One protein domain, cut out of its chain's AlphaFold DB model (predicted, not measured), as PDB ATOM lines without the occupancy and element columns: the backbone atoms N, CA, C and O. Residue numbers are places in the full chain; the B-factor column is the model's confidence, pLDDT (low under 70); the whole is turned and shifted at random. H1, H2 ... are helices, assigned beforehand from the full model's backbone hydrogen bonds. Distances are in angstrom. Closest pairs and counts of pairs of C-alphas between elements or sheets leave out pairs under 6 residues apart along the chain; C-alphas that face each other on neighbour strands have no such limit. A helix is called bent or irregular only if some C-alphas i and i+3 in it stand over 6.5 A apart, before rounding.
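This is residues 189 to 249 and 285 to 370 of the 389 residues of the protein "TCR/Tet family MFS transporter" of Deltaproteobacteria bacterium (UniProt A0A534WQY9). Picture a loose rod of long helices laid nearly lengthwise: H1, H3 and H5 make an up-and-down bundle, each running against the one before, and H6 folds back from H5 as a helical hairpin. H5 touches the other three long helices, and the tail of residues 365 to 370 sticks out. The class is all helix: 147 residues are printed, with six named helices, H1 to H6, and no named strand. The radius of gyration of the C-alphas is 19.5 A and the spans are 67 by 28 by 20 A.

Find C-alpha 189 at (189.349, 230.656, 348.044); from there H1, residues 189 to 207, runs 27.4 A. Next come H2, residues 210 to 213, H3, residues 219 to 243, 36.9 A long, and H4, residues 246 to 249. H5, residues 285 to 321, covers 54.5 A. H6, residues 325 to 369, runs 65.7 A to C-alpha 369 at (221.899, 211.656, 327.483); it is irregular, with C-alphas 326 and 329 7.3 A apart.

Look at Asp 191 and Arg 231, the closest C-alphas of H1 and H3, 6.0 A apart; these helices touch at a shallow tilt of 3 degrees, opposite ways. H5 touches H3, closest at C-alphas 296 and 237, 4.9 A, and H1, at 314 and 201, 5.5 A. H6 touches H5 with residues 328 to 342 alone, closest at C-alphas 331 and 320, 5.9 A. H2 only just touches H6, with 3 pairs of C-alphas within 8 A; H4 is near H5. O i to N i+4 pairs are all within hydrogen-bond range in H1 and H5, 20 of 21 in H3 and 39 of 41 in H6; H2 and H4 are too short for one.

C-alphas 326 and 370, the farthest apart, are 68.1 A from each other. Residues 250 to 284 are not printed, a gap of 10.0 A between C-alphas 249 and 285. No link printed whole is long. Confidence is under 70 at 14 residues, among them 324 to 326 and 363 to 370.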
ATOM      1  N   PRO A 189     189.560 229.710 346.949       93.06
ATOM      2  CA  PRO A 189     189.349 230.656 348.044       93.06
ATOM      3  C   PRO A 189     190.538 231.618 348.220       93.06
ATOM      4  O   PRO A 189     190.344 232.750 348.667       93.06
ATOM      5  N   ARG A 190     191.756 231.205 347.826       92.81
ATOM      6  CA  ARG A 190     192.946 232.069 347.777       92.81
ATOM      7  C   ARG A 190     192.794 233.192 346.743       92.81
ATOM      8  O   ARG A 190     192.979 234.357 347.094       92.81
ATOM      9  N   ASP A 191     192.383 232.851 345.520       94.06
ATOM     10  CA  ASP A 191     192.168 233.809 344.426       94.06
ATOM     11  C   ASP A 191     191.061 234.816 344.790       94.06
ATOM     12  O   ASP A 191     191.246 236.018 344.623       94.06
ATOM     13  N   VAL A 192     189.950 234.346 345.377       95.75
ATOM     14  CA  VAL A 192     188.831 235.202 345.822       95.75
ATOM     15  C   VAL A 192     189.266 236.191 346.913       95.75
ATOM     16  O   VAL A 192     188.873 237.358 346.877       95.75
ATOM     17  N   ARG A 193     190.108 235.767 347.871       95.38
ATOM     18  CA  ARG A 193     190.666 236.671 348.894       95.38
ATOM     19  C   ARG A 193     191.535 237.754 348.256       95.38
ATOM     20  O   ARG A 193     191.351 238.926 348.580       95.38
ATOM     21  N   VAL A 194     192.444 237.376 347.352       95.75
ATOM     22  CA  VAL A 194     193.309 238.323 346.624       95.75
ATOM     23  C   VAL A 194     192.473 239.303 345.807       95.75
ATOM     24  O   VAL A 194     192.692 240.509 345.899       95.75
ATOM     25  N   ASP A 195     191.467 238.817 345.079       95.94
ATOM     26  CA  ASP A 195     190.562 239.658 344.299       95.94
ATOM     27  C   ASP A 195     189.872 240.710 345.176       95.94
ATOM     28  O   ASP A 195     189.936 241.895 344.848       95.94
ATOM     29  N   ALA A 196     189.330 240.307 346.329       97.31
ATOM     30  CA  ALA A 196     188.678 241.208 347.277       97.31
ATOM     31  C   ALA A 196     189.641 242.188 347.979       97.31
ATOM     32  O   ALA A 196     189.207 243.234 348.463       97.31
ATOM     33  N   ILE A 197     190.939 241.881 348.091       96.56
ATOM     34  CA  ILE A 197     191.956 242.842 348.562       96.56
ATOM     35  C   ILE A 197     192.243 243.867 347.458       96.56
ATOM     36  O   ILE A 197     192.179 245.068 347.710       96.56
ATOM     37  N   CYS A 198     192.478 243.405 346.228       95.19
ATOM     38  CA  CYS A 198     192.721 244.251 345.060       95.19
ATOM     39  C   CYS A 198     191.564 245.226 344.779       95.19
ATOM     40  O   CYS A 198     191.810 246.409 344.551       95.19
ATOM     41  N   ASP A 199     190.310 244.771 344.861       97.50
ATOM     42  CA  ASP A 199     189.140 245.640 344.670       97.50
ATOM     43  C   ASP A 199     188.986 246.671 345.795       97.50
ATOM     44  O   ASP A 199     188.632 247.821 345.527       97.50
ATOM     45  N   ARG A 200     189.325 246.309 347.042       97.50
ATOM     46  CA  ARG A 200     189.381 247.267 348.157       97.50
ATOM     47  C   ARG A 200     190.460 248.327 347.941       97.50
ATOM     48  O   ARG A 200     190.166 249.503 348.111       97.50
ATOM     49  N   ILE A 201     191.667 247.949 347.511       94.25
ATOM     50  CA  ILE A 201     192.735 248.913 347.189       94.25
ATOM     51  C   ILE A 201     192.272 249.886 346.091       94.25
ATOM     52  O   ILE A 201     192.442 251.093 346.240       94.25
ATOM     53  N   LEU A 202     191.641 249.391 345.020       95.38
ATOM     54  CA  LEU A 202     191.123 250.244 343.943       95.38
ATOM     55  C   LEU A 202     190.001 251.181 344.411       95.38
ATOM     56  O   LEU A 202     189.980 252.347 344.016       95.38
ATOM     57  N   ALA A 203     189.085 250.706 345.259       96.38
ATOM     58  CA  ALA A 203     188.040 251.545 345.842       96.38
ATOM     59  C   ALA A 203     188.635 252.671 346.707       96.38
ATOM     60  O   ALA A 203     188.288 253.838 346.528       96.38
ATOM     61  N   GLU A 204     189.589 252.339 347.581       94.69
ATOM     62  CA  GLU A 204     190.296 253.304 348.425       94.69
ATOM     63  C   GLU A 204     191.047 254.357 347.590       94.69
ATOM     64  O   GLU A 204     190.855 255.558 347.802       94.69
ATOM     65  N   LEU A 205     191.825 253.937 346.583       92.25
ATOM     66  CA  LEU A 205     192.577 254.838 345.697       92.25
ATOM     67  C   LEU A 205     191.671 255.804 344.918       92.25
ATOM     68  O   LEU A 205     192.005 256.980 344.787       92.25
ATOM     69  N   ARG A 206     190.493 255.355 344.463       93.50
ATOM     70  CA  ARG A 206     189.508 256.230 343.794       93.50
ATOM     71  C   ARG A 206     188.980 257.328 344.722       93.50
ATOM     72  O   ARG A 206     188.788 258.453 344.270       93.50
ATOM     73  N   THR A 207     188.799 257.021 346.009       93.31
ATOM     74  CA  THR A 207     188.375 257.994 347.040       93.31
ATOM     75  C   THR A 207     189.513 258.827 347.638       93.31
ATOM     76  O   THR A 207     189.249 259.737 348.421       93.31
ATOM     77  N   SER A 208     190.771 258.522 347.315       89.12
ATOM     78  CA  SER A 208     191.928 259.183 347.926       89.12
ATOM     79  C   SER A 208     192.165 260.601 347.369       89.12
ATOM     80  O   SER A 208     191.738 260.893 346.247       89.12
ATOM     81  N   PRO A 209     192.854 261.487 348.119       87.88
ATOM     82  CA  PRO A 209     193.285 262.798 347.625       87.88
ATOM     83  C   PRO A 209     194.189 262.692 346.392       87.88
ATOM     84  O   PRO A 209     194.879 261.690 346.208       87.88
ATOM     85  N   ASP A 210     194.248 263.739 345.571       85.38
ATOM     86  CA  ASP A 210     194.990 263.673 344.303       85.38
ATOM     87  C   ASP A 210     196.503 263.499 344.507       85.38
ATOM     88  O   ASP A 210     197.101 262.682 343.820       85.38
ATOM     89  N   ALA A 211     197.086 264.061 345.573       83.38
ATOM     90  CA  ALA A 211     198.479 263.799 345.965       83.38
ATOM     91  C   ALA A 211     198.798 262.305 346.229       83.38
ATOM     92  O   ALA A 211     199.952 261.889 346.146       83.38
ATOM     93  N   VAL A 212     197.786 261.482 346.543       81.44
ATOM     94  CA  VAL A 212     197.912 260.016 346.624       81.44
ATOM     95  C   VAL A 212     197.798 259.380 345.241       81.44
ATOM     96  O   VAL A 212     198.539 258.447 344.938       81.44
ATOM     97  N   LYS A 213     196.886 259.873 344.397       84.81
ATOM     98  CA  LYS A 213     196.709 259.390 343.020       84.81
ATOM     99  C   LYS A 213     197.930 259.692 342.154       84.81
ATOM    100  O   LYS A 213     198.317 258.831 341.380       84.81
ATOM    101  N   ASP A 214     198.602 260.821 342.359       83.69
ATOM    102  CA  ASP A 214     199.834 261.194 341.654       83.69
ATOM    103  C   ASP A 214     200.997 260.222 341.925       83.69
ATOM    104  O   ASP A 214     201.910 260.091 341.112       83.69
ATOM    105  N   ILE A 215     200.963 259.481 343.043       82.50
ATOM    106  CA  ILE A 215     201.911 258.385 343.310       82.50
ATOM    107  C   ILE A 215     201.627 257.177 342.399       82.50
ATOM    108  O   ILE A 215     202.522 256.365 342.195       82.50
ATOM    109  N   PHE A 216     200.427 257.051 341.828       81.50
ATOM    110  CA  PHE A 216     199.984 255.947 340.976       81.50
ATOM    111  C   PHE A 216     199.485 256.459 339.613       81.50
ATOM    112  O   PHE A 216     198.289 256.683 339.444       81.50
ATOM    113  N   ILE A 217     200.352 256.537 338.590       80.38
ATOM    114  CA  ILE A 217     199.910 256.902 337.227       80.38
ATOM    115  C   ILE A 217     198.852 255.900 336.738       80.38
ATOM    116  O   ILE A 217     197.865 256.269 336.104       80.38
ATOM    117  N   LYS A 218     199.067 254.606 337.024       86.19
ATOM    118  CA  LYS A 218     198.245 253.504 336.506       86.19
ATOM    119  C   LYS A 218     197.944 252.419 337.555       86.19
ATOM    120  O   LYS A 218     198.479 251.303 337.468       86.19
ATOM    121  N   PRO A 219     197.088 252.705 338.553       86.69
ATOM    122  CA  PRO A 219     196.771 251.755 339.616       86.69
ATOM    123  C   PRO A 219     195.991 250.545 339.088       86.69
ATOM    124  O   PRO A 219     196.350 249.416 339.416       86.69
ATOM    125  N   ASP A 220     194.989 250.748 338.222       89.19
ATOM    126  CA  ASP A 220     194.168 249.662 337.670       89.19
ATOM    127  C   ASP A 220     194.995 248.657 336.844       89.19
ATOM    128  O   ASP A 220     194.855 247.452 337.051       89.19
ATOM    129  N   GLU A 221     195.917 249.113 335.979       86.00
ATOM    130  CA  GLU A 221     196.822 248.217 335.227       86.00
ATOM    131  C   GLU A 221     197.734 247.407 336.164       86.00
ATOM    132  O   GLU A 221     197.897 246.196 335.998       86.00
ATOM    133  N   THR A 222     198.312 248.065 337.172       84.50
ATOM    134  CA  THR A 222     199.271 247.448 338.101       84.50
ATOM    135  C   THR A 222     198.594 246.407 338.995       84.50
ATOM    136  O   THR A 222     199.097 245.295 339.166       84.50
ATOM    137  N   ILE A 223     197.406 246.724 339.515       88.44
ATOM    138  CA  ILE A 223     196.619 245.820 340.361       88.44
ATOM    139  C   ILE A 223     196.033 244.666 339.533       88.44
ATOM    140  O   ILE A 223     196.032 243.523 339.998       88.44
ATOM    141  N   ALA A 224     195.627 244.906 338.279       87.62
ATOM    142  CA  ALA A 224     195.242 243.841 337.354       87.62
ATOM    143  C   ALA A 224     196.408 242.878 337.054       87.62
ATOM    144  O   ALA A 224     196.204 241.661 337.037       87.62
ATOM    145  N   ALA A 225     197.631 243.392 336.881       84.50
ATOM    146  CA  ALA A 225     198.821 242.569 336.678       84.50
ATOM    147  C   ALA A 225     199.170 241.725 337.920       84.50
ATOM    148  O   ALA A 225     199.423 240.527 337.787       84.50
ATOM    149  N   LEU A 226     199.109 242.300 339.129       87.31
ATOM    150  CA  LEU A 226     199.316 241.573 340.393       87.31
ATOM    151  C   LEU A 226     198.274 240.459 340.593       87.31
ATOM    152  O   LEU A 226     198.631 239.318 340.893       87.31
ATOM    153  N   ARG A 227     196.996 240.760 340.337       92.56
ATOM    154  CA  ARG A 227     195.879 239.801 340.335       92.56
ATOM    155  C   ARG A 227     196.111 238.646 339.352       92.56
ATOM    156  O   ARG A 227     195.938 237.483 339.717       92.56
ATOM    157  N   ALA A 228     196.526 238.946 338.120       88.69
ATOM    158  CA  ALA A 228     196.842 237.933 337.113       88.69
ATOM    159  C   ALA A 228     198.026 237.046 337.540       88.69
ATOM    160  O   ALA A 228     197.965 235.825 337.391       88.69
ATOM    161  N   THR A 229     199.071 237.634 338.130       86.94
ATOM    162  CA  THR A 229     200.219 236.890 338.667       86.94
ATOM    163  C   THR A 229     199.804 235.951 339.802       86.94
ATOM    164  O   THR A 229     200.149 234.773 339.741       86.94
ATOM    165  N   CYS A 230     198.994 236.397 340.771       91.06
ATOM    166  CA  CYS A 230     198.502 235.533 341.855       91.06
ATOM    167  C   CYS A 230     197.709 234.332 341.315       91.06
ATOM    168  O   CYS A 230     198.060 233.188 341.600       91.06
ATOM    169  N   ARG A 231     196.727 234.575 340.435       92.50
ATOM    170  CA  ARG A 231     195.929 233.513 339.793       92.50
ATOM    171  C   ARG A 231     196.795 232.530 338.992       92.50
ATOM    172  O   ARG A 231     196.505 231.336 338.963       92.50
ATOM    173  N   ASN A 232     197.869 233.004 338.357       88.19
ATOM    174  CA  ASN A 232     198.824 232.146 337.650       88.19
ATOM    175  C   ASN A 232     199.656 231.268 338.603       88.19
ATOM    176  O   ASN A 232     199.893 230.102 338.281       88.19
ATOM    177  N   LEU A 233     200.063 231.783 339.771       87.94
ATOM    178  CA  LEU A 233     200.716 230.986 340.820       87.94
ATOM    179  C   LEU A 233     199.757 229.904 341.343       87.94
ATOM    180  O   LEU A 233     200.110 228.726 341.330       87.94
ATOM    181  N   THR A 234     198.520 230.275 341.692       92.69
ATOM    182  CA  THR A 234     197.469 229.351 342.151       92.69
ATOM    183  C   THR A 234     197.145 228.271 341.115       92.69
ATOM    184  O   THR A 234     197.001 227.092 341.444       92.69
ATOM    185  N   ARG A 235     197.056 228.651 339.833       91.19
ATOM    186  CA  ARG A 235     196.848 227.711 338.726       91.19
ATOM    187  C   ARG A 235     198.001 226.713 338.617       91.19
ATOM    188  O   ARG A 235     197.735 225.521 338.517       91.19
ATOM    189  N   ARG A 236     199.254 227.177 338.667       87.56
ATOM    190  CA  ARG A 236     200.451 226.321 338.583       87.56
ATOM    191  C   ARG A 236     200.595 225.385 339.778       87.56
ATOM    192  O   ARG A 236     200.860 224.205 339.576       87.56
ATOM    193  N   ASP A 237     200.359 225.874 340.993       93.06
ATOM    194  CA  ASP A 237     200.271 225.055 342.210       93.06
ATOM    195  C   ASP A 237     199.258 223.910 342.028       93.06
ATOM    196  O   ASP A 237     199.577 222.741 342.246       93.06
ATOM    197  N   ARG A 238     198.057 224.224 341.524       91.81
ATOM    198  CA  ARG A 238     197.018 223.228 341.233       91.81
ATOM    199  C   ARG A 238     197.412 222.259 340.117       91.81
ATOM    200  O   ARG A 238     197.174 221.061 340.255       91.81
ATOM    201  N   ASP A 239     197.990 222.755 339.026       87.88
ATOM    202  CA  ASP A 239     198.395 221.936 337.883       87.88
ATOM    203  C   ASP A 239     199.530 220.968 338.273       87.88
ATOM    204  O   ASP A 239     199.443 219.788 337.940       87.88
ATOM    205  N   LEU A 240     200.501 221.387 339.097       88.31
ATOM    206  CA  LEU A 240     201.496 220.487 339.698       88.31
ATOM    207  C   LEU A 240     200.854 219.457 340.640       88.31
ATOM    208  O   LEU A 240     201.123 218.259 340.527       88.31
ATOM    209  N   ARG A 241     199.963 219.890 341.542       92.62
ATOM    210  CA  ARG A 241     199.295 218.991 342.502       92.62
ATOM    211  C   ARG A 241     198.412 217.934 341.842       92.62
ATOM    212  O   ARG A 241     198.270 216.855 342.410       92.62
ATOM    213  N   ARG A 242     197.881 218.173 340.637       89.44
ATOM    214  CA  ARG A 242     197.160 217.145 339.855       89.44
ATOM    215  C   ARG A 242     198.021 215.922 339.535       89.44
ATOM    216  O   ARG A 242     197.485 214.821 339.473       89.44
ATOM    217  N   PHE A 243     199.333 216.093 339.361       85.62
ATOM    218  CA  PHE A 243     200.259 214.978 339.136       85.62
ATOM    219  C   PHE A 243     200.720 214.315 340.446       85.62
ATOM    220  O   PHE A 243     201.162 213.164 340.436       85.62
ATOM    221  N   LEU A 244     200.586 215.003 341.584       91.31
ATOM    222  CA  LEU A 244     201.048 214.582 342.912       91.31
ATOM    223  C   LEU A 244     199.960 213.849 343.714       91.31
ATOM    224  O   LEU A 244     199.606 214.236 344.826       91.31
ATOM    225  N   SER A 245     199.428 212.761 343.154       90.06
ATOM    226  CA  SER A 245     198.595 211.828 343.921       90.06
ATOM    227  C   SER A 245     199.411 211.176 345.054       90.06
ATOM    228  O   SER A 245     200.417 210.519 344.764       90.06
ATOM    229  N   PRO A 246     198.981 211.268 346.330       87.44
ATOM    230  CA  PRO A 246     199.682 210.622 347.443       87.44
ATOM    231  C   PRO A 246     199.628 209.088 347.347       87.44
ATOM    232  O   PRO A 246     200.564 208.403 347.755       87.44
ATOM    233  N   GLN A 247     198.572 208.538 346.735       90.56
ATOM    234  CA  GLN A 247     198.440 207.096 346.505       90.56
ATOM    235  C   GLN A 247     199.500 206.567 345.529       90.56
ATOM    236  O   GLN A 247     199.975 205.444 345.692       90.56
ATOM    237  N   ASP A 248     199.899 207.367 344.532       89.56
ATOM    238  CA  ASP A 248     200.977 206.999 343.608       89.56
ATOM    239  C   ASP A 248     202.339 206.995 344.316       89.56
ATOM    240  O   ASP A 248     203.142 206.094 344.081       89.56
ATOM    241  N   ASP A 249     202.592 207.935 345.229       91.12
ATOM    242  CA  ASP A 249     203.858 208.012 345.975       91.12
ATOM    243  C   ASP A 249     204.034 206.825 346.937       91.12
ATOM    244  O   ASP A 249     205.134 206.264 347.046       91.12
ATOM    245  N   GLN A 285     212.314 208.450 339.054       90.88
ATOM    246  CA  GLN A 285     210.906 208.868 338.969       90.88
ATOM    247  C   GLN A 285     210.390 209.427 340.309       90.88
ATOM    248  O   GLN A 285     209.630 210.397 340.340       90.88
ATOM    249  N   ARG A 286     210.793 208.823 341.435       93.69
ATOM    250  CA  ARG A 286     210.434 209.308 342.777       93.69
ATOM    251  C   ARG A 286     211.090 210.649 343.092       93.69
ATOM    252  O   ARG A 286     210.421 211.513 343.652       93.69
ATOM    253  N   GLU A 287     212.360 210.824 342.736       88.69
ATOM    254  CA  GLU A 287     213.076 212.087 342.910       88.69
ATOM    255  C   GLU A 287     212.381 213.213 342.137       88.69
ATOM    256  O   GLU A 287     211.986 214.202 342.751       88.69
ATOM    257  N   GLN A 288     212.085 213.010 340.848       87.06
ATOM    258  CA  GLN A 288     211.330 213.965 340.023       87.06
ATOM    259  C   GLN A 288     209.997 214.379 340.672       87.06
ATOM    260  O   GLN A 288     209.678 215.565 340.736       87.06
ATOM    261  N   ARG A 289     209.226 213.428 341.220       92.06
ATOM    262  CA  ARG A 289     207.964 213.737 341.922       92.06
ATOM    263  C   ARG A 289     208.184 214.552 343.199       92.06
ATOM    264  O   ARG A 289     207.406 215.464 343.472       92.06
ATOM    265  N   GLN A 290     209.260 214.299 343.945       91.00
ATOM    266  CA  GLN A 290     209.638 215.146 345.082       91.00
ATOM    267  C   GLN A 290     210.046 216.559 344.647       91.00
ATOM    268  O   GLN A 290     209.757 217.514 345.366       91.00
ATOM    269  N   GLU A 291     210.686 216.724 343.487       87.12
ATOM    270  CA  GLU A 291     211.013 218.051 342.950       87.12
ATOM    271  C   GLU A 291     209.748 218.836 342.584       87.12
ATOM    272  O   GLU A 291     209.601 219.978 343.024       87.12
ATOM    273  N   LEU A 292     208.781 218.201 341.907       87.62
ATOM    274  CA  LEU A 292     207.467 218.798 341.623       87.62
ATOM    275  C   LEU A 292     206.711 219.168 342.915       87.62
ATOM    276  O   LEU A 292     206.092 220.231 342.985       87.62
ATOM    277  N   ALA A 293     206.793 218.339 343.962       90.00
ATOM    278  CA  ALA A 293     206.198 218.641 345.266       90.00
ATOM    279  C   ALA A 293     206.855 219.857 345.941       90.00
ATOM    280  O   ALA A 293     206.153 220.757 346.410       90.00
ATOM    281  N   ARG A 294     208.194 219.941 345.929       90.25
ATOM    282  CA  ARG A 294     208.939 221.115 346.420       90.25
ATOM    283  C   ARG A 294     208.577 222.372 345.621       90.25
ATOM    284  O   ARG A 294     208.365 223.428 346.218       90.25
ATOM    285  N   ALA A 295     208.447 222.265 344.297       86.69
ATOM    286  CA  ALA A 295     208.019 223.367 343.439       86.69
ATOM    287  C   ALA A 295     206.607 223.859 343.808       86.69
ATOM    288  O   ALA A 295     206.432 225.056 344.029       86.69
ATOM    289  N   ALA A 296     205.633 222.956 343.982       89.38
ATOM    290  CA  ALA A 296     204.281 223.309 344.428       89.38
ATOM    291  C   ALA A 296     204.285 224.029 345.791       89.38
ATOM    292  O   ALA A 296     203.677 225.088 345.927       89.38
ATOM    293  N   THR A 297     205.051 223.537 346.778       92.50
ATOM    294  CA  THR A 297     205.175 224.231 348.078       92.50
ATOM    295  C   THR A 297     205.797 225.625 347.964       92.50
ATOM    296  O   THR A 297     205.420 226.518 348.719       92.50
ATOM    297  N   ARG A 298     206.703 225.850 347.000       90.25
ATOM    298  CA  ARG A 298     207.257 227.183 346.728       90.25
ATOM    299  C   ARG A 298     206.206 228.108 346.114       90.25
ATOM    300  O   ARG A 298     206.071 229.231 346.580       90.25
ATOM    301  N   PHE A 299     205.434 227.648 345.127       88.19
ATOM    302  CA  PHE A 299     204.356 228.448 344.525       88.19
ATOM    303  C   PHE A 299     203.306 228.898 345.555       88.19
ATOM    304  O   PHE A 299     202.888 230.054 345.531       88.19
ATOM    305  N   ASP A 300     202.924 228.015 346.479       92.94
ATOM    306  CA  ASP A 300     201.973 228.312 347.559       92.94
ATOM    307  C   ASP A 300     202.541 229.315 348.588       92.94
ATOM    308  O   ASP A 300     201.849 230.244 349.020       92.94
ATOM    309  N   ALA A 301     203.832 229.198 348.923       92.19
ATOM    310  CA  ALA A 301     204.531 230.154 349.781       92.19
ATOM    311  C   ALA A 301     204.635 231.552 349.141       92.19
ATOM    312  O   ALA A 301     204.332 232.546 349.804       92.19
ATOM    313  N   GLU A 302     204.993 231.644 347.856       88.06
ATOM    314  CA  GLU A 302     205.064 232.927 347.139       88.06
ATOM    315  C   GLU A 302     203.677 233.564 346.960       88.06
ATOM    316  O   GLU A 302     203.522 234.766 347.175       88.06
ATOM    317  N   HIS A 303     202.636 232.776 346.658       92.31
ATOM    318  CA  HIS A 303     201.256 233.276 346.659       92.31
ATOM    319  C   HIS A 303     200.885 233.866 348.032       92.31
ATOM    320  O   HIS A 303     200.340 234.966 348.127       92.31
ATOM    321  N   THR A 304     201.188 233.139 349.110       93.00
ATOM    322  CA  THR A 304     200.900 233.571 350.485       93.00
ATOM    323  C   THR A 304     201.638 234.865 350.836       93.00
ATOM    324  O   THR A 304     201.030 235.780 351.393       93.00
ATOM    325  N   ARG A 305     202.914 234.988 350.447       90.75
ATOM    326  CA  ARG A 305     203.710 236.213 350.598       90.75
ATOM    327  C   ARG A 305     203.063 237.400 349.882       90.75
ATOM    328  O   ARG A 305     202.827 238.420 350.523       90.75
ATOM    329  N   ILE A 306     202.734 237.255 348.596       87.50
ATOM    330  CA  ILE A 306     202.128 238.335 347.796       87.50
ATOM    331  C   ILE A 306     200.757 238.739 348.361       87.50
ATOM    332  O   ILE A 306     200.427 239.921 348.407       87.50
ATOM    333  N   SER A 307     199.969 237.786 348.866       92.38
ATOM    334  CA  SER A 307     198.700 238.092 349.539       92.38
ATOM    335  C   SER A 307     198.901 238.997 350.765       92.38
ATOM    336  O   SER A 307     198.215 240.010 350.904       92.38
ATOM    337  N   TYR A 308     199.903 238.718 351.609       91.69
ATOM    338  CA  TYR A 308     200.210 239.569 352.765       91.69
ATOM    339  C   TYR A 308     200.834 240.923 352.393       91.69
ATOM    340  O   TYR A 308     200.568 241.914 353.079       91.69
ATOM    341  N   THR A 309     201.624 241.022 351.317       88.81
ATOM    342  CA  THR A 309     202.135 242.330 350.860       88.81
ATOM    343  C   THR A 309     201.017 243.202 350.286       88.81
ATOM    344  O   THR A 309     200.994 244.401 350.567       88.81
ATOM    345  N   LEU A 310     200.028 242.615 349.597       89.50
ATOM    346  CA  LEU A 310     198.799 243.307 349.183       89.50
ATOM    347  C   LEU A 310     197.964 243.784 350.386       89.50
ATOM    348  O   LEU A 310     197.497 244.924 350.388       89.50
ATOM    349  N   GLU A 311     197.804 242.967 351.434       94.56
ATOM    350  CA  GLU A 311     197.117 243.387 352.670       94.56
ATOM    351  C   GLU A 311     197.862 244.532 353.378       94.56
ATOM    352  O   GLU A 311     197.239 245.509 353.800       94.56
ATOM    353  N   SER A 312     199.196 244.472 353.444       91.06
ATOM    354  CA  SER A 312     200.026 245.564 353.968       91.06
ATOM    355  C   SER A 312     199.844 246.852 353.157       91.06
ATOM    356  O   SER A 312     199.567 247.905 353.738       91.06
ATOM    357  N   LEU A 313     199.905 246.771 351.823       88.94
ATOM    358  CA  LEU A 313     199.696 247.910 350.926       88.94
ATOM    359  C   LEU A 313     198.310 248.537 351.117       88.94
ATOM    360  O   LEU A 313     198.214 249.758 351.229       88.94
ATOM    361  N   TYR A 314     197.254 247.727 351.242       92.81
ATOM    362  CA  TYR A 314     195.913 248.214 351.573       92.81
ATOM    363  C   TYR A 314     195.916 249.048 352.866       92.81
ATOM    364  O   TYR A 314     195.427 250.177 352.870       92.81
ATOM    365  N   THR A 315     196.531 248.553 353.949       92.31
ATOM    366  CA  THR A 315     196.599 249.328 355.205       92.31
ATOM    367  C   THR A 315     197.401 250.626 355.073       92.31
ATOM    368  O   THR A 315     197.075 251.605 355.742       92.31
ATOM    369  N   GLN A 316     198.419 250.669 354.208       89.69
ATOM    370  CA  GLN A 316     199.213 251.875 353.953       89.69
ATOM    371  C   GLN A 316     198.417 252.923 353.165       89.69
ATOM    372  O   GLN A 316     198.431 254.092 353.547       89.69
ATOM    373  N   VAL A 317     197.669 252.512 352.134       89.00
ATOM    374  CA  VAL A 317     196.766 253.400 351.379       89.00
ATOM    375  C   VAL A 317     195.693 253.990 352.300       89.00
ATOM    376  O   VAL A 317     195.524 255.208 352.332       89.00
ATOM    377  N   VAL A 318     195.041 253.160 353.126       90.62
ATOM    378  CA  VAL A 318     194.027 253.624 354.094       90.62
ATOM    379  C   VAL A 318     194.620 254.620 355.098       90.62
ATOM    380  O   VAL A 318     194.015 255.663 355.342       90.62
ATOM    381  N   ARG A 319     195.812 254.339 355.649       88.62
ATOM    382  CA  ARG A 319     196.505 255.256 356.575       88.62
ATOM    383  C   ARG A 319     196.819 256.594 355.923       88.62
ATOM    384  O   ARG A 319     196.546 257.625 356.524       88.62
ATOM    385  N   MET A 320     197.354 256.580 354.705       85.50
ATOM    386  CA  MET A 320     197.711 257.796 353.975       85.50
ATOM    387  C   MET A 320     196.477 258.625 353.589       85.50
ATOM    388  O   MET A 320     196.548 259.846 353.630       85.50
ATOM    389  N   ARG A 321     195.326 257.993 353.304       86.75
ATOM    390  CA  ARG A 321     194.040 258.697 353.133       86.75
ATOM    391  C   ARG A 321     193.575 259.386 354.424       86.75
ATOM    392  O   ARG A 321     192.969 260.446 354.354       86.75
ATOM    393  N   SER A 322     193.822 258.779 355.587       86.50
ATOM    394  CA  SER A 322     193.456 259.344 356.899       86.50
ATOM    395  C   SER A 322     194.469 260.338 357.479       86.50
ATOM    396  O   SER A 322     194.227 260.876 358.554       86.50
ATOM    397  N   ALA A 323     195.613 260.533 356.823       82.69
ATOM    398  CA  ALA A 323     196.689 261.376 357.316       82.69
ATOM    399  C   ALA A 323     196.574 262.787 356.713       82.69
ATOM    400  O   ALA A 323     196.338 262.931 355.513       82.69
ATOM    401  N   ASP A 324     196.736 263.825 357.538       65.12
ATOM    402  CA  ASP A 324     196.621 265.219 357.091       65.12
ATOM    403  C   ASP A 324     197.632 265.547 355.983       65.12
ATOM    404  O   ASP A 324     198.720 264.965 355.922       65.12
ATOM    405  N   SER A 325     197.303 266.519 355.126       67.19
ATOM    406  CA  SER A 325     198.071 266.856 353.914       67.19
ATOM    407  C   SER A 325     199.563 267.128 354.159       67.19
ATOM    408  O   SER A 325     200.389 266.795 353.315       67.19
ATOM    409  N   SER A 326     199.930 267.642 355.336       66.56
ATOM    410  CA  SER A 326     201.316 267.878 355.774       66.56
ATOM    411  C   SER A 326     202.134 266.608 356.062       66.56
ATOM    412  O   SER A 326     203.349 266.682 356.230       66.56
ATOM    413  N   SER A 327     201.491 265.441 356.129       71.75
ATOM    414  CA  SER A 327     202.108 264.139 356.430       71.75
ATOM    415  C   SER A 327     202.116 263.167 355.240       71.75
ATOM    416  O   SER A 327     202.647 262.051 355.339       71.75
ATOM    417  N   VAL A 328     201.561 263.594 354.098       73.75
ATOM    418  CA  VAL A 328     201.448 262.793 352.871       73.75
ATOM    419  C   VAL A 328     202.823 262.462 352.291       73.75
ATOM    420  O   VAL A 328     203.030 261.321 351.892       73.75
ATOM    421  N   ASP A 329     203.798 263.374 352.330       75.94
ATOM    422  CA  ASP A 329     205.150 263.111 351.808       75.94
ATOM    423  C   ASP A 329     205.886 262.003 352.581       75.94
ATOM    424  O   ASP A 329     206.483 261.098 351.991       75.94
ATOM    425  N   VAL A 330     205.804 262.028 353.916       77.25
ATOM    426  CA  VAL A 330     206.442 261.025 354.788       77.25
ATOM    427  C   VAL A 330     205.748 259.666 354.644       77.25
ATOM    428  O   VAL A 330     206.413 258.631 354.537       77.25
ATOM    429  N   SER A 331     204.415 259.665 354.581       76.88
ATOM    430  CA  SER A 331     203.607 258.453 354.383       76.88
ATOM    431  C   SER A 331     203.813 257.852 352.985       76.88
ATOM    432  O   SER A 331     204.010 256.642 352.841       76.88
ATOM    433  N   GLY A 332     203.862 258.706 351.961       78.44
ATOM    434  CA  GLY A 332     204.117 258.354 350.567       78.44
ATOM    435  C   GLY A 332     205.522 257.797 350.345       78.44
ATOM    436  O   GLY A 332     205.682 256.850 349.580       78.44
ATOM    437  N   ALA A 333     206.539 258.285 351.064       81.06
ATOM    438  CA  ALA A 333     207.876 257.685 351.047       81.06
ATOM    439  C   ALA A 333     207.886 256.243 351.599       81.06
ATOM    440  O   ALA A 333     208.589 255.380 351.068       81.06
ATOM    441  N   GLY A 334     207.080 255.959 352.630       80.75
ATOM    442  CA  GLY A 334     206.875 254.600 353.144       80.75
ATOM    443  C   GLY A 334     206.199 253.677 352.125       80.75
ATOM    444  O   GLY A 334     206.654 252.552 351.920       80.75
ATOM    445  N   LEU A 335     205.169 254.180 351.440       82.19
ATOM    446  CA  LEU A 335     204.453 253.455 350.389       82.19
ATOM    447  C   LEU A 335     205.332 253.188 349.156       82.19
ATOM    448  O   LEU A 335     205.386 252.061 348.675       82.19
ATOM    449  N   ARG A 336     206.091 254.183 348.678       81.50
ATOM    450  CA  ARG A 336     207.063 254.003 347.582       81.50
ATOM    451  C   ARG A 336     208.076 252.906 347.920       81.50
ATOM    452  O   ARG A 336     208.291 252.015 347.109       81.50
ATOM    453  N   ARG A 337     208.600 252.879 349.153       82.75
ATOM    454  CA  ARG A 337     209.503 251.810 349.615       82.75
ATOM    455  C   ARG A 337     208.837 250.426 349.635       82.75
ATOM    456  O   ARG A 337     209.508 249.440 349.340       82.75
ATOM    457  N   SER A 338     207.551 250.322 349.983       79.25
ATOM    458  CA  SER A 338     206.844 249.031 349.959       79.25
ATOM    459  C   SER A 338     206.581 248.539 348.530       79.25
ATOM    460  O   SER A 338     206.661 247.338 348.275       79.25
ATOM    461  N   LEU A 339     206.373 249.461 347.590       82.00
ATOM    462  CA  LEU A 339     206.220 249.193 346.159       82.00
ATOM    463  C   LEU A 339     207.552 248.843 345.473       82.00
ATOM    464  O   LEU A 339     207.596 247.896 344.690       82.00
ATOM    465  N   ASP A 340     208.649 249.518 345.829       80.38
ATOM    466  CA  ASP A 340     210.012 249.142 345.427       80.38
ATOM    467  C   ASP A 340     210.354 247.725 345.910       80.38
ATOM    468  O   ASP A 340     210.867 246.909 345.144       80.38
ATOM    469  N   MET A 341     210.027 247.408 347.168       80.81
ATOM    470  CA  MET A 341     210.199 246.068 347.732       80.81
ATOM    471  C   MET A 341     209.352 245.034 346.979       80.81
ATOM    472  O   MET A 341     209.880 243.999 346.587       80.81
ATOM    473  N   LEU A 342     208.081 245.329 346.679       77.38
ATOM    474  CA  LEU A 342     207.220 244.459 345.869       77.38
ATOM    475  C   LEU A 342     207.776 244.247 344.448       77.38
ATOM    476  O   LEU A 342     207.710 243.140 343.918       77.38
ATOM    477  N   SER A 343     208.366 245.279 343.838       77.94
ATOM    478  CA  SER A 343     209.032 245.181 342.533       77.94
ATOM    479  C   SER A 343     210.292 244.317 342.598       77.94
ATOM    480  O   SER A 343     210.514 243.480 341.720       77.94
ATOM    481  N   GLN A 344     211.103 244.454 343.649       81.62
ATOM    482  CA  GLN A 344     212.266 243.594 343.888       81.62
ATOM    483  C   GLN A 344     211.851 242.134 344.121       81.62
ATOM    484  O   GLN A 344     212.471 241.233 343.563       81.62
ATOM    485  N   GLU A 345     210.766 241.893 344.862       79.69
ATOM    486  CA  GLU A 345     210.186 240.560 345.059       79.69
ATOM    487  C   GLU A 345     209.661 239.959 343.747       79.69
ATOM    488  O   GLU A 345     209.980 238.814 343.432       79.69
ATOM    489  N   ALA A 346     208.932 240.730 342.934       74.25
ATOM    490  CA  ALA A 346     208.445 240.287 341.626       74.25
ATOM    491  C   ALA A 346     209.591 239.976 340.642       74.25
ATOM    492  O   ALA A 346     209.518 238.991 339.906       74.25
ATOM    493  N   ASN A 347     210.674 240.764 340.663       75.50
ATOM    494  CA  ASN A 347     211.900 240.475 339.912       75.50
ATOM    495  C   ASN A 347     212.585 239.194 340.413       75.50
ATOM    496  O   ASN A 347     212.881 238.312 339.613       75.50
ATOM    497  N   ALA A 348     212.789 239.053 341.725       80.69
ATOM    498  CA  ALA A 348     213.407 237.865 342.313       80.69
ATOM    499  C   ALA A 348     212.589 236.589 342.042       80.69
ATOM    500  O   ALA A 348     213.164 235.523 341.820       80.69
ATOM    501  N   LEU A 349     211.257 236.701 342.006       72.50
ATOM    502  CA  LEU A 349     210.352 235.628 341.609       72.50
ATOM    503  C   LEU A 349     210.483 235.298 340.114       72.50
ATOM    504  O   LEU A 349     210.573 234.121 339.776       72.50
ATOM    505  N   ALA A 350     210.557 236.295 339.225       73.31
ATOM    506  CA  ALA A 350     210.818 236.064 337.801       73.31
ATOM    507  C   ALA A 350     212.148 235.314 337.585       73.31
ATOM    508  O   ALA A 350     212.157 234.268 336.934       73.31
ATOM    509  N   ASP A 351     213.233 235.778 338.212       75.00
ATOM    510  CA  ASP A 351     214.558 235.145 338.170       75.00
ATOM    511  C   ASP A 351     214.538 233.718 338.738       75.00
ATOM    512  O   ASP A 351     215.169 232.808 338.194       75.00
ATOM    513  N   ALA A 352     213.826 233.491 339.848       74.44
ATOM    514  CA  ALA A 352     213.697 232.169 340.453       74.44
ATOM    515  C   ALA A 352     212.938 231.197 339.538       74.44
ATOM    516  O   ALA A 352     213.326 230.032 339.433       74.44
ATOM    517  N   LEU A 353     211.890 231.663 338.851       70.12
ATOM    518  CA  LEU A 353     211.135 230.860 337.889       70.12
ATOM    519  C   LEU A 353     211.931 230.580 336.612       70.12
ATOM    520  O   LEU A 353     211.885 229.455 336.114       70.12
ATOM    521  N   GLU A 354     212.692 231.552 336.110       77.94
ATOM    522  CA  GLU A 354     213.574 231.349 334.958       77.94
ATOM    523  C   GLU A 354     214.684 230.343 335.297       77.94
ATOM    524  O   GLU A 354     214.866 229.376 334.562       77.94
ATOM    525  N   ARG A 355     215.321 230.449 336.477       75.31
ATOM    526  CA  ARG A 355     216.297 229.453 336.964       75.31
ATOM    527  C   ARG A 355     215.705 228.052 337.133       75.31
ATOM    528  O   ARG A 355     216.398 227.081 336.833       75.31
ATOM    529  N   VAL A 356     214.459 227.924 337.601       69.56
ATOM    530  CA  VAL A 356     213.776 226.620 337.700       69.56
ATOM    531  C   VAL A 356     213.537 226.031 336.307       69.56
ATOM    532  O   VAL A 356     213.986 224.914 336.066       69.56
ATOM    533  N   ASN A 357     212.954 226.788 335.367       71.06
ATOM    534  CA  ASN A 357     212.765 226.333 333.980       71.06
ATOM    535  C   ASN A 357     214.101 225.904 333.334       71.06
ATOM    536  O   ASN A 357     214.199 224.828 332.743       71.06
ATOM    537  N   SER A 358     215.148 226.732 333.452       73.94
ATOM    538  CA  SER A 358     216.467 226.455 332.868       73.94
ATOM    539  C   SER A 358     217.138 225.228 333.494       73.94
ATOM    540  O   SER A 358     217.694 224.397 332.777       73.94
ATOM    541  N   GLY A 359     217.064 225.092 334.822       72.69
ATOM    542  CA  GLY A 359     217.642 223.967 335.555       72.69
ATOM    543  C   GLY A 359     216.920 222.644 335.294       72.69
ATOM    544  O   GLY A 359     217.579 221.618 335.128       72.69
ATOM    545  N   GLU A 360     215.586 222.651 335.202       64.25
ATOM    546  CA  GLU A 360     214.801 221.476 334.805       64.25
ATOM    547  C   GLU A 360     215.161 221.025 333.382       64.25
ATOM    548  O   GLU A 360     215.413 219.838 333.163       64.25
ATOM    549  N   ALA A 361     215.274 221.964 332.434       65.06
ATOM    550  CA  ALA A 361     215.670 221.665 331.058       65.06
ATOM    551  C   ALA A 361     217.073 221.041 330.969       65.06
ATOM    552  O   ALA A 361     217.261 220.022 330.300       65.06
ATOM    553  N   GLU A 362     218.062 221.593 331.679       71.25
ATOM    554  CA  GLU A 362     219.423 221.045 331.684       71.25
ATOM    555  C   GLU A 362     219.487 219.653 332.340       71.25
ATOM    556  O   GLU A 362     220.172 218.753 331.845       71.25
ATOM    557  N   ARG A 363     218.739 219.439 333.431       67.00
ATOM    558  CA  ARG A 363     218.661 218.144 334.125       67.00
ATOM    559  C   ARG A 363     217.997 217.073 333.272       67.00
ATOM    560  O   ARG A 363     218.559 215.987 333.142       67.00
ATOM    561  N   MET A 364     216.853 217.366 332.650       62.34
ATOM    562  CA  MET A 364     216.204 216.406 331.752       62.34
ATOM    563  C   MET A 364     217.081 216.097 330.536       62.34
ATOM    564  O   MET A 364     217.160 214.937 330.143       62.34
ATOM    565  N   ARG A 365     217.830 217.076 330.007       69.69
ATOM    566  CA  ARG A 365     218.816 216.843 328.939       69.69
ATOM    567  C   ARG A 365     219.951 215.903 329.373       69.69
ATOM    568  O   ARG A 365     220.368 215.067 328.579       69.69
ATOM    569  N   LYS A 366     220.414 215.984 330.628       68.00
ATOM    570  CA  LYS A 366     221.401 215.042 331.199       68.00
ATOM    571  C   LYS A 366     220.822 213.638 331.398       68.00
ATOM    572  O   LYS A 366     221.474 212.669 331.028       68.00
ATOM    573  N   VAL A 367     219.591 213.522 331.906       59.38
ATOM    574  CA  VAL A 367     218.880 212.231 332.023       59.38
ATOM    575  C   VAL A 367     218.627 211.612 330.644       59.38
ATOM    576  O   VAL A 367     218.772 210.409 330.475       59.38
ATOM    577  N   ALA A 368     218.310 212.424 329.635       58.75
ATOM    578  CA  ALA A 368     218.128 211.974 328.260       58.75
ATOM    579  C   ALA A 368     219.432 211.495 327.592       58.75
ATOM    580  O   ALA A 368     219.378 210.681 326.670       58.75
ATOM    581  N   ALA A 369     220.591 211.982 328.046       57.84
ATOM    582  CA  ALA A 369     221.899 211.656 327.483       57.84
ATOM    583  C   ALA A 369     222.536 210.368 328.047       57.84
ATOM    584  O   ALA A 369     223.538 209.908 327.498       57.84
ATOM    585  N   ALA A 370     221.989 209.767 329.111       44.31
ATOM    586  CA  ALA A 370     222.594 208.619 329.791       44.31
ATOM    587  C   ALA A 370     221.599 207.459 330.024       44.31
ATOM    588  O   ALA A 370     220.475 207.723 330.447       44.31
TER     589      ALA A 370